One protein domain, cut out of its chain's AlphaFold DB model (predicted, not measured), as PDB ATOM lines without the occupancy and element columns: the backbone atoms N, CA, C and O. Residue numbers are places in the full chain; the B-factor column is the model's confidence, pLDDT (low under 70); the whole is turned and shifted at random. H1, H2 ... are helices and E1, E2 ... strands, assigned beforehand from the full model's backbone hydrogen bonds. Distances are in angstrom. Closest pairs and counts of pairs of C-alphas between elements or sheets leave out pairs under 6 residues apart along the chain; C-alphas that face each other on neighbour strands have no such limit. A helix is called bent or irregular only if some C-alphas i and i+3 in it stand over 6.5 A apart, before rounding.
ATOM      1  N   TYR A 250     104.307 106.590 168.409       58.59
ATOM      2  CA  TYR A 250     104.076 107.819 169.176       58.59
ATOM      3  C   TYR A 250     104.456 107.609 170.643       58.59
ATOM      4  O   TYR A 250     103.963 106.680 171.286       58.59
ATOM      5  N   GLY A 251     105.315 108.481 171.176       61.81
ATOM      6  CA  GLY A 251     105.671 108.521 172.595       61.81
ATOM      7  C   GLY A 251     105.168 109.796 173.268       61.81
ATOM      8  O   GLY A 251     105.323 110.888 172.719       61.81
ATOM      9  N   TYR A 252     104.577 109.665 174.459       57.62
ATOM     10  CA  TYR A 252     104.156 110.811 175.268       57.62
ATOM     11  C   TYR A 252     105.235 111.210 176.283       57.62
ATOM     12  O   TYR A 252     105.909 110.343 176.848       57.62
ATOM     13  N   PRO A 253     105.378 112.515 176.571       48.69
ATOM     14  CA  PRO A 253     106.344 112.998 177.547       48.69
ATOM     15  C   PRO A 253     106.083 112.408 178.941       48.69
ATOM     16  O   PRO A 253     104.941 112.317 179.392       48.69
ATOM     17  N   GLY A 254     107.157 112.005 179.625       49.62
ATOM     18  CA  GLY A 254     107.106 111.393 180.960       49.62
ATOM     19  C   GLY A 254     106.960 109.867 180.977       49.62
ATOM     20  O   GLY A 254     107.088 109.262 182.041       49.62
ATOM     21  N   GLN A 255     106.752 109.227 179.825       58.66
ATOM     22  CA  GLN A 255     106.891 107.779 179.701       58.66
ATOM     23  C   GLN A 255     108.343 107.479 179.326       58.66
ATOM     24  O   GLN A 255     108.801 107.856 178.251       58.66
ATOM     25  N   GLY A 256     109.097 106.865 180.240       43.91
ATOM     26  CA  GLY A 256     110.465 106.441 179.949       43.91
ATOM     27  C   GLY A 256     110.461 105.495 178.751       43.91
ATOM     28  O   GLY A 256     109.908 104.400 178.834       43.91
ATOM     29  N   LEU A 257     111.045 105.926 177.638       44.91
ATOM     30  CA  LEU A 257     111.197 105.107 176.448       44.91
ATOM     31  C   LEU A 257     112.492 104.302 176.606       44.91
ATOM     32  O   LEU A 257     113.573 104.870 176.715       44.91
ATOM     33  N   SER A 258     112.404 102.975 176.659       45.22
ATOM     34  CA  SER A 258     113.586 102.113 176.573       45.22
ATOM     35  C   SER A 258     113.563 101.411 175.226       45.22
ATOM     36  O   SER A 258     112.903 100.390 175.049       45.22
ATOM     37  N   LEU A 259     114.250 102.002 174.252       45.34
ATOM     38  CA  LEU A 259     114.479 101.379 172.954       45.34
ATOM     39  C   LEU A 259     115.644 100.398 173.108       45.34
ATOM     40  O   LEU A 259     116.795 100.805 173.231       45.34
ATOM     41  N   THR A 260     115.353  99.100 173.138       40.66
ATOM     42  CA  THR A 260     116.366  98.046 172.979       40.66
ATOM     43  C   THR A 260     116.025  97.258 171.722       40.66
ATOM     44  O   THR A 260     115.268  96.292 171.754       40.66
ATOM     45  N   GLY A 261     116.537  97.730 170.586       39.75
ATOM     46  CA  GLY A 261     116.376  97.087 169.287       39.75
ATOM     47  C   GLY A 261     117.658  96.372 168.880       39.75
ATOM     48  O   GLY A 261     118.670  97.012 168.630       39.75
ATOM     49  N   GLY A 262     117.616  95.042 168.796       32.88
ATOM     50  CA  GLY A 262     118.668  94.214 168.192       32.88
ATOM     51  C   GLY A 262     118.525  94.096 166.670       32.88
ATOM     52  O   GLY A 262     118.678  93.001 166.136       32.88
ATOM     53  N   GLY A 263     118.167  95.190 165.995       49.16
ATOM     54  CA  GLY A 263     118.009  95.270 164.541       49.16
ATOM     55  C   GLY A 263     118.855  96.414 163.988       49.16
ATOM     56  O   GLY A 263     118.955  97.459 164.620       49.16
ATOM     57  N   SER A 264     119.491  96.199 162.838       52.16
ATOM     58  CA  SER A 264     120.408  97.139 162.176       52.16
ATOM     59  C   SER A 264     119.698  98.259 161.407       52.16
ATOM     60  O   SER A 264     120.248  98.768 160.433       52.16
ATOM     61  N   ASP A 265     118.459  98.576 161.765       66.44
ATOM     62  CA  ASP A 265     117.626  99.445 160.944       66.44
ATOM     63  C   ASP A 265     117.827 100.905 161.369       66.44
ATOM     64  O   ASP A 265     117.739 101.249 162.551       66.44
ATOM     65  N   GLU A 266     118.139 101.763 160.396       75.44
ATOM     66  CA  GLU A 266     118.230 103.214 160.575       75.44
ATOM     67  C   GLU A 266     116.818 103.812 160.693       75.44
ATOM     68  O   GLU A 266     115.910 103.477 159.921       75.44
ATOM     69  N   TYR A 267     116.626 104.732 161.642       78.75
ATOM     70  CA  TYR A 267     115.356 105.433 161.841       78.75
ATOM     71  C   TYR A 267     115.554 106.947 161.783       78.75
ATOM     72  O   TYR A 267     116.545 107.483 162.276       78.75
ATOM     73  N   THR A 268     114.564 107.658 161.250       79.69
ATOM     74  CA  THR A 268     114.500 109.120 161.302       79.69
ATOM     75  C   THR A 268     113.482 109.532 162.362       79.69
ATOM     76  O   THR A 268     112.294 109.222 162.259       79.69
ATOM     77  N   ALA A 269     113.939 110.235 163.395       81.44
ATOM     78  CA  ALA A 269     113.082 110.867 164.384       81.44
ATOM     79  C   ALA A 269     112.757 112.305 163.954       81.44
ATOM     80  O   ALA A 269     113.649 113.093 163.636       81.44
ATOM     81  N   VAL A 270     111.473 112.655 163.971       82.44
ATOM     82  CA  VAL A 270     110.988 114.030 163.822       82.44
ATOM     83  C   VAL A 270     110.708 114.572 165.212       82.44
ATOM     84  O   VAL A 270     109.850 114.043 165.921       82.44
ATOM     85  N   ILE A 271     111.413 115.631 165.595       81.56
ATOM     86  CA  ILE A 271     111.281 116.269 166.904       81.56
ATOM     87  C   ILE A 271     110.587 117.602 166.707       81.56
ATOM     88  O   ILE A 271     111.072 118.458 165.965       81.56
ATOM     89  N   GLN A 272     109.460 117.786 167.387       76.81
ATOM     90  CA  GLN A 272     108.732 119.049 167.382       76.81
ATOM     91  C   GLN A 272     108.936 119.746 168.725       76.81
ATOM     92  O   GLN A 272     108.430 119.309 169.760       76.81
ATOM     93  N   SER A 273     109.685 120.847 168.700       80.69
ATOM     94  CA  SER A 273     109.767 121.796 169.811       80.69
ATOM     95  C   SER A 273     108.984 123.059 169.452       80.69
ATOM     96  O   SER A 273     108.603 123.254 168.297       80.69
ATOM     97  N   THR A 274     108.677 123.915 170.429       74.62
ATOM     98  CA  THR A 274     107.855 125.120 170.231       74.62
ATOM     99  C   THR A 274     108.407 126.031 169.126       74.62
ATOM    100  O   THR A 274     109.229 126.905 169.388       74.62
ATOM    101  N   GLY A 275     107.905 125.848 167.901       77.56
ATOM    102  CA  GLY A 275     108.241 126.646 166.722       77.56
ATOM    103  C   GLY A 275     109.311 126.061 165.796       77.56
ATOM    104  O   GLY A 275     109.574 126.679 164.769       77.56
ATOM    105  N   GLU A 276     109.894 124.898 166.100       77.75
ATOM    106  CA  GLU A 276     110.933 124.294 165.260       77.75
ATOM    107  C   GLU A 276     110.745 122.778 165.144       77.75
ATOM    108  O   GLU A 276     110.544 122.079 166.139       77.75
ATOM    109  N   THR A 277     110.802 122.281 163.906       80.12
ATOM    110  CA  THR A 277     110.828 120.847 163.610       80.12
ATOM    111  C   THR A 277     112.236 120.472 163.178       80.12
ATOM    112  O   THR A 277     112.748 121.037 162.214       80.12
ATOM    113  N   GLN A 278     112.854 119.531 163.885       81.88
ATOM    114  CA  GLN A 278     114.184 119.022 163.561       81.88
ATOM    115  C   GLN A 278     114.087 117.548 163.156       81.88
ATOM    116  O   GLN A 278     113.338 116.777 163.758       81.88
ATOM    117  N   LEU A 279     114.837 117.173 162.119       84.88
ATOM    118  CA  LEU A 279     115.019 115.788 161.694       84.88
ATOM    119  C   LEU A 279     116.314 115.257 162.299       84.88
ATOM    120  O   LEU A 279     117.366 115.878 162.148       84.88
ATOM    121  N   PHE A 280     116.243 114.103 162.951       86.31
ATOM    122  CA  PHE A 280     117.403 113.434 163.517       86.31
ATOM    123  C   PHE A 280     117.449 111.984 163.036       86.31
ATOM    124  O   PHE A 280     116.556 111.193 163.337       86.31
ATOM    125  N   ASN A 281     118.490 111.626 162.285       85.25
ATOM    126  CA  ASN A 281     118.745 110.230 161.947       85.25
ATOM    127  C   ASN A 281     119.387 109.554 163.155       85.25
ATOM    128  O   ASN A 281     120.481 109.929 163.575       85.25
ATOM    129  N   CYS A 282     118.669 108.590 163.721       82.00
ATOM    130  CA  CYS A 282     119.094 107.819 164.875       82.00
ATOM    131  C   CYS A 282     119.446 106.406 164.410       82.00
ATOM    132  O   CYS A 282     118.590 105.662 163.927       82.00
ATOM    133  N   ASP A 283     120.689 106.017 164.627       83.62
ATOM    134  CA  ASP A 283     121.085 104.624 164.687       83.62
ATOM    135  C   ASP A 283     120.732 104.097 166.084       83.62
ATOM    136  O   ASP A 283     121.378 104.432 167.081       83.62
ATOM    137  N   LEU A 284     119.679 103.279 166.168       79.19
ATOM    138  CA  LEU A 284     119.234 102.695 167.438       79.19
ATOM    139  C   LEU A 284     120.223 101.666 168.004       79.19
ATOM    140  O   LEU A 284     120.079 101.260 169.159       79.19
ATOM    141  N   THR A 285     121.239 101.265 167.235       79.00
ATOM    142  CA  THR A 285     122.346 100.442 167.731       79.00
ATOM    143  C   THR A 285     123.423 101.278 168.434       79.00
ATOM    144  O   THR A 285     124.217 100.739 169.209       79.00
ATOM    145  N   ASN A 286     123.421 102.603 168.240       84.31
ATOM    146  CA  ASN A 286     124.345 103.524 168.887       84.31
ATOM    147  C   ASN A 286     123.796 104.004 170.242       84.31
ATOM    148  O   ASN A 286     122.890 104.837 170.326       84.31
ATOM    149  N   THR A 287     124.396 103.517 171.329       79.75
ATOM    150  CA  THR A 287     123.973 103.823 172.704       79.75
ATOM    151  C   THR A 287     124.016 105.310 173.052       79.75
ATOM    152  O   THR A 287     123.187 105.760 173.842       79.75
ATOM    153  N   ASP A 288     124.933 106.080 172.464       81.38
ATOM    154  CA  ASP A 288     125.058 107.515 172.738       81.38
ATOM    155  C   ASP A 288     123.915 108.297 172.078       81.38
ATOM    156  O   ASP A 288     123.359 109.219 172.678       81.38
ATOM    157  N   GLN A 289     123.502 107.888 170.873       83.81
ATOM    158  CA  GLN A 289     122.352 108.484 170.189       83.81
ATOM    159  C   GLN A 289     121.040 108.143 170.897       83.81
ATOM    160  O   GLN A 289     120.195 109.017 171.077       83.81
ATOM    161  N   VAL A 290     120.891 106.904 171.378       80.44
ATOM    162  CA  VAL A 290     119.737 106.502 172.197       80.44
ATOM    163  C   VAL A 290     119.695 107.288 173.515       80.44
ATOM    164  O   VAL A 290     118.623 107.722 173.938       80.44
ATOM    165  N   ALA A 291     120.843 107.528 174.156       81.62
ATOM    166  CA  ALA A 291     120.920 108.333 175.375       81.62
ATOM    167  C   ALA A 291     120.513 109.799 175.138       81.62
ATOM    168  O   ALA A 291     119.714 110.331 175.910       81.62
ATOM    169  N   ALA A 292     120.989 110.423 174.056       81.75
ATOM    170  CA  ALA A 292     120.601 111.784 173.676       81.75
ATOM    171  C   ALA A 292     119.092 111.896 173.401       81.75
ATOM    172  O   ALA A 292     118.432 112.831 173.853       81.75
ATOM    173  N   LEU A 293     118.521 110.893 172.728       83.38
ATOM    174  CA  LEU A 293     117.089 110.830 172.462       83.38
ATOM    175  C   LEU A 293     116.271 110.751 173.761       83.38
ATOM    176  O   LEU A 293     115.286 111.466 173.932       83.38
ATOM    177  N   ASN A 294     116.711 109.915 174.705       78.69
ATOM    178  CA  ASN A 294     116.075 109.782 176.016       78.69
ATOM    179  C   ASN A 294     116.137 111.081 176.829       78.69
ATOM    180  O   ASN A 294     115.176 111.416 177.527       78.69
ATOM    181  N   GLU A 295     117.229 111.838 176.716       84.06
ATOM    182  CA  GLU A 295     117.337 113.161 177.327       84.06
ATOM    183  C   GLU A 295     116.281 114.119 176.757       84.06
ATOM    184  O   GLU A 295     115.579 114.781 177.522       84.06
ATOM    185  N   TRP A 296     116.066 114.131 175.440       80.81
ATOM    186  CA  TRP A 296     115.026 114.953 174.809       80.81
ATOM    187  C   TRP A 296     113.605 114.586 175.249       80.81
ATOM    188  O   TRP A 296     112.808 115.480 175.551       80.81
ATOM    189  N   PHE A 297     113.285 113.297 175.384       79.19
ATOM    190  CA  PHE A 297     111.991 112.884 175.946       79.19
ATOM    191  C   PHE A 297     111.813 113.335 177.392       79.19
ATOM    192  O   PHE A 297     110.715 113.740 177.782       79.19
ATOM    193  N   SER A 298     112.884 113.298 178.190       77.81
ATOM    194  CA  SER A 298     112.837 113.767 179.579       77.81
ATOM    195  C   SER A 298     112.542 115.269 179.683       77.81
ATOM    196  O   SER A 298     111.953 115.713 180.668       77.81
ATOM    197  N   GLN A 299     112.861 116.039 178.636       83.56
ATOM    198  CA  GLN A 299     112.543 117.466 178.517       83.56
ATOM    199  C   GLN A 299     111.108 117.732 178.030       83.56
ATOM    200  O   GLN A 299     110.693 118.884 177.918       83.56
ATOM    201  N   GLY A 300     110.325 116.683 177.768       81.25
ATOM    202  CA  GLY A 300     108.922 116.796 177.384       81.25
ATOM    203  C   GLY A 300     108.678 116.953 175.880       81.25
ATOM    204  O   GLY A 300     107.570 117.320 175.484       81.25
ATOM    205  N   LEU A 301     109.688 116.694 175.045       77.75
ATOM    206  CA  LEU A 301     109.570 116.795 173.592       77.75
ATOM    207  C   LEU A 301     108.792 115.609 173.012       77.75
ATOM    208  O   LEU A 301     108.931 114.469 173.455       77.75
ATOM    209  N   GLN A 302     107.967 115.893 172.002       77.38
ATOM    210  CA  GLN A 302     107.274 114.866 171.232       77.38
ATOM    211  C   GLN A 302     108.161 114.434 170.067       77.38
ATOM    212  O   GLN A 302     108.623 115.277 169.293       77.38
ATOM    213  N   CYS A 303     108.365 113.124 169.936       77.88
ATOM    214  CA  CYS A 303     109.091 112.544 168.814       77.88
ATOM    215  C   CYS A 303     108.189 111.574 168.053       77.88
ATOM    216  O   CYS A 303     107.441 110.801 168.659       77.88
ATOM    217  N   GLN A 304     108.288 111.604 166.730       81.81
ATOM    218  CA  GLN A 304     107.685 110.619 165.837       81.81
ATOM    219  C   GLN A 304     108.796 109.883 165.098       81.81
ATOM    220  O   GLN A 304     109.731 110.519 164.617       81.81
ATOM    221  N   TYR A 305     108.693 108.560 165.006       78.38
ATOM    222  CA  TYR A 305     109.691 107.731 164.334       78.38
ATOM    223  C   TYR A 305     109.200 107.281 162.975       78.38
ATOM    224  O   TYR A 305     108.088 106.768 162.852       78.38
ATOM    225  N   TYR A 306     110.078 107.407 161.992       78.38
ATOM    226  CA  TYR A 306     109.863 106.942 160.638       78.38
ATOM    227  C   TYR A 306     111.013 106.011 160.236       78.38
ATOM    228  O   TYR A 306     112.154 106.243 160.648       78.38
ATOM    229  N   PRO A 307     110.747 104.947 159.463       74.94
ATOM    230  CA  PRO A 307     111.819 104.157 158.863       74.94
ATOM    231  C   PRO A 307     112.657 105.047 157.933       74.94
ATOM    232  O   PRO A 307     112.099 105.941 157.292       74.94
ATOM    233  N   ALA A 308     113.969 104.806 157.831       69.88
ATOM    234  CA  ALA A 308     114.879 105.623 157.013       69.88
ATOM    235  C   ALA A 308     114.415 105.803 155.553       69.88
ATOM    236  O   ALA A 308     114.644 106.844 154.942       69.88
ATOM    237  N   GLU A 309     113.691 104.826 155.003       74.00
ATOM    238  CA  GLU A 309     113.123 104.887 153.651       74.00
ATOM    239  C   GLU A 309     112.132 106.052 153.452       74.00
ATOM    240  O   GLU A 309     111.983 106.541 152.334       74.00
ATOM    241  N   ALA A 310     111.497 106.544 154.522       72.44
ATOM    242  CA  ALA A 310     110.558 107.668 154.484       72.44
ATOM    243  C   ALA A 310     111.236 109.050 154.624       72.44
ATOM    244  O   ALA A 310     110.559 110.079 154.590       72.44
ATOM    245  N   GLN A 311     112.566 109.107 154.780       73.44
ATOM    246  CA  GLN A 311     113.293 110.362 155.008       73.44
ATOM    247  C   GLN A 311     113.142 111.352 153.841       73.44
ATOM    248  O   GLN A 311     112.961 112.550 154.071       73.44
ATOM    249  N   ALA A 312     113.199 110.872 152.595       70.19
ATOM    250  CA  ALA A 312     113.110 111.733 151.414       70.19
ATOM    251  C   ALA A 312     111.756 112.461 151.329       70.19
ATOM    252  O   ALA A 312     111.708 113.649 151.000       70.19
ATOM    253  N   ASP A 313     110.678 111.769 151.701       72.50
ATOM    254  CA  ASP A 313     109.325 112.322 151.713       72.50
ATOM    255  C   ASP A 313     109.159 113.352 152.842       72.50
ATOM    256  O   ASP A 313     108.588 114.425 152.636       72.50
ATOM    257  N   LEU A 314     109.732 113.085 154.022       73.12
ATOM    258  CA  LEU A 314     109.723 114.019 155.156       73.12
ATOM    259  C   LEU A 314     110.506 115.303 154.867       73.12
ATOM    260  O   LEU A 314     110.047 116.399 155.194       73.12
ATOM    261  N   GLU A 315     111.676 115.193 154.236       72.69
ATOM    262  CA  GLU A 315     112.467 116.361 153.847       72.69
ATOM    263  C   GLU A 315     111.741 117.245 152.830       72.69
ATOM    264  O   GLU A 315     111.894 118.467 152.863       72.69
ATOM    265  N   MET A 316     110.960 116.646 151.930       64.50
ATOM    266  CA  MET A 316     110.164 117.375 150.946       64.50
ATOM    267  C   MET A 316     109.046 118.179 151.624       64.50
ATOM    268  O   MET A 316     108.921 119.377 151.372       64.50
ATOM    269  N   VAL A 317     108.303 117.556 152.545       66.81
ATOM    270  CA  VAL A 317     107.208 118.205 153.291       66.81
ATOM    271  C   VAL A 317     107.717 119.348 154.176       66.81
ATOM    272  O   VAL A 317     107.074 120.392 154.278       66.81
ATOM    273  N   LEU A 318     108.889 119.190 154.797       67.44
ATOM    274  CA  LEU A 318     109.462 120.224 155.664       67.44
ATOM    275  C   LEU A 318     110.075 121.402 154.892       67.44
ATOM    276  O   LEU A 318     110.137 122.508 155.431       67.44
ATOM    277  N   LYS A 319     110.518 121.195 153.644       66.56
ATOM    278  CA  LYS A 319     111.084 122.262 152.798       66.56
ATOM    279  C   LYS A 319     110.013 123.151 152.159       66.56
ATOM    280  O   LYS A 319     110.299 124.324 151.921       66.56
ATOM    281  N   ASP A 320     108.804 122.638 151.917       56.00
ATOM    282  CA  ASP A 320     107.691 123.423 151.371       56.00
ATOM    283  C   ASP A 320     106.335 123.051 152.010       56.00
ATOM    284  O   ASP A 320     105.560 122.274 151.438       56.00
TER     285      ASP A 320
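This is residues 250 to 320 of the 364 residues of an uncharacterized protein of Legionellales bacterium (UniProt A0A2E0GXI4). A small, strongly twisted sheet of three strands is the middle layer of three, with helix H1 over one face and helix H2 over the opposite face, both running along the strands. Before the sheet begins, residues 250 to 265 form a long stretch with no named element, 10 to 17 A from the mean of all C-alphas. The printed part has 71 residues, with three named strands and two named helices in the order E1, E2, H1, E3, H2; the sheet runs E2, E1, E3, all antiparallel, and the class is mixed, helices and strands. The whole is compact, with a radius of gyration of the C-alphas of 12.1 A and a rounded outline of 33 by 29 by 18 A.

After residues 250 to 265 comes E1, residues 266 to 273, the inner strand. A tight link leads to E2, residues 276 to 283, an edge strand that forms a hairpin with E1. Their directions differ by 156 degrees, and N 269 and O 280, 2.8 A, and N 278 and O 271, 2.9 A, are within hydrogen-bond range. H1, residues 287 to 298, is on the sheet at a height of 8.9 A; it lies over E3, residues 302 to 307, at 8 degrees on the local plane, and only just over E2, on which 3 of its 12 C-alphas fall. The closest C-alphas of E2 and H1 are those of Cys 282 and Gln 289, 6.3 A apart. E2, H1 and E3 form a split strand-helix-strand unit, two strands running the same way with E1 between them, and its crossover is right-handed. E3, the other edge strand, is antiparallel to E1 at 155 degrees, with N 270 and O 304 2.8 A apart. H2, residues 308 to 319, is on the opposite face from H1 at a height of 8.2 A, over E1 at 2 degrees on the local plane; the closest C-alphas of H2 and E1 are those of Ala 308 and Tyr 267, 4.9 A. H1 and H2 are apart. In H1 every O i to N i+4 pair is within hydrogen-bond range; in H2, 6 of 8 are.

E1 begins at C-alpha 266, (118.230, 103.214, 160.575), and is 22.4 A long. E2 is 22.1 A, H1 16.4 A and E3 17.0 A long. H2 is 17.6 A long and ends at C-alpha 319, (111.084, 122.262, 152.798); it is irregular, with C-alphas 309 and 312 7.2 A apart.

The C-alphas farthest apart are those of Gly 262 and Asp 320, 35.4 A. The printed part has no cut, and the four links between named elements are tight. The mean pLDDT of the printed part is 71.4; residues 250 to 265, residue 308 and residues 316 to 320 are under 70.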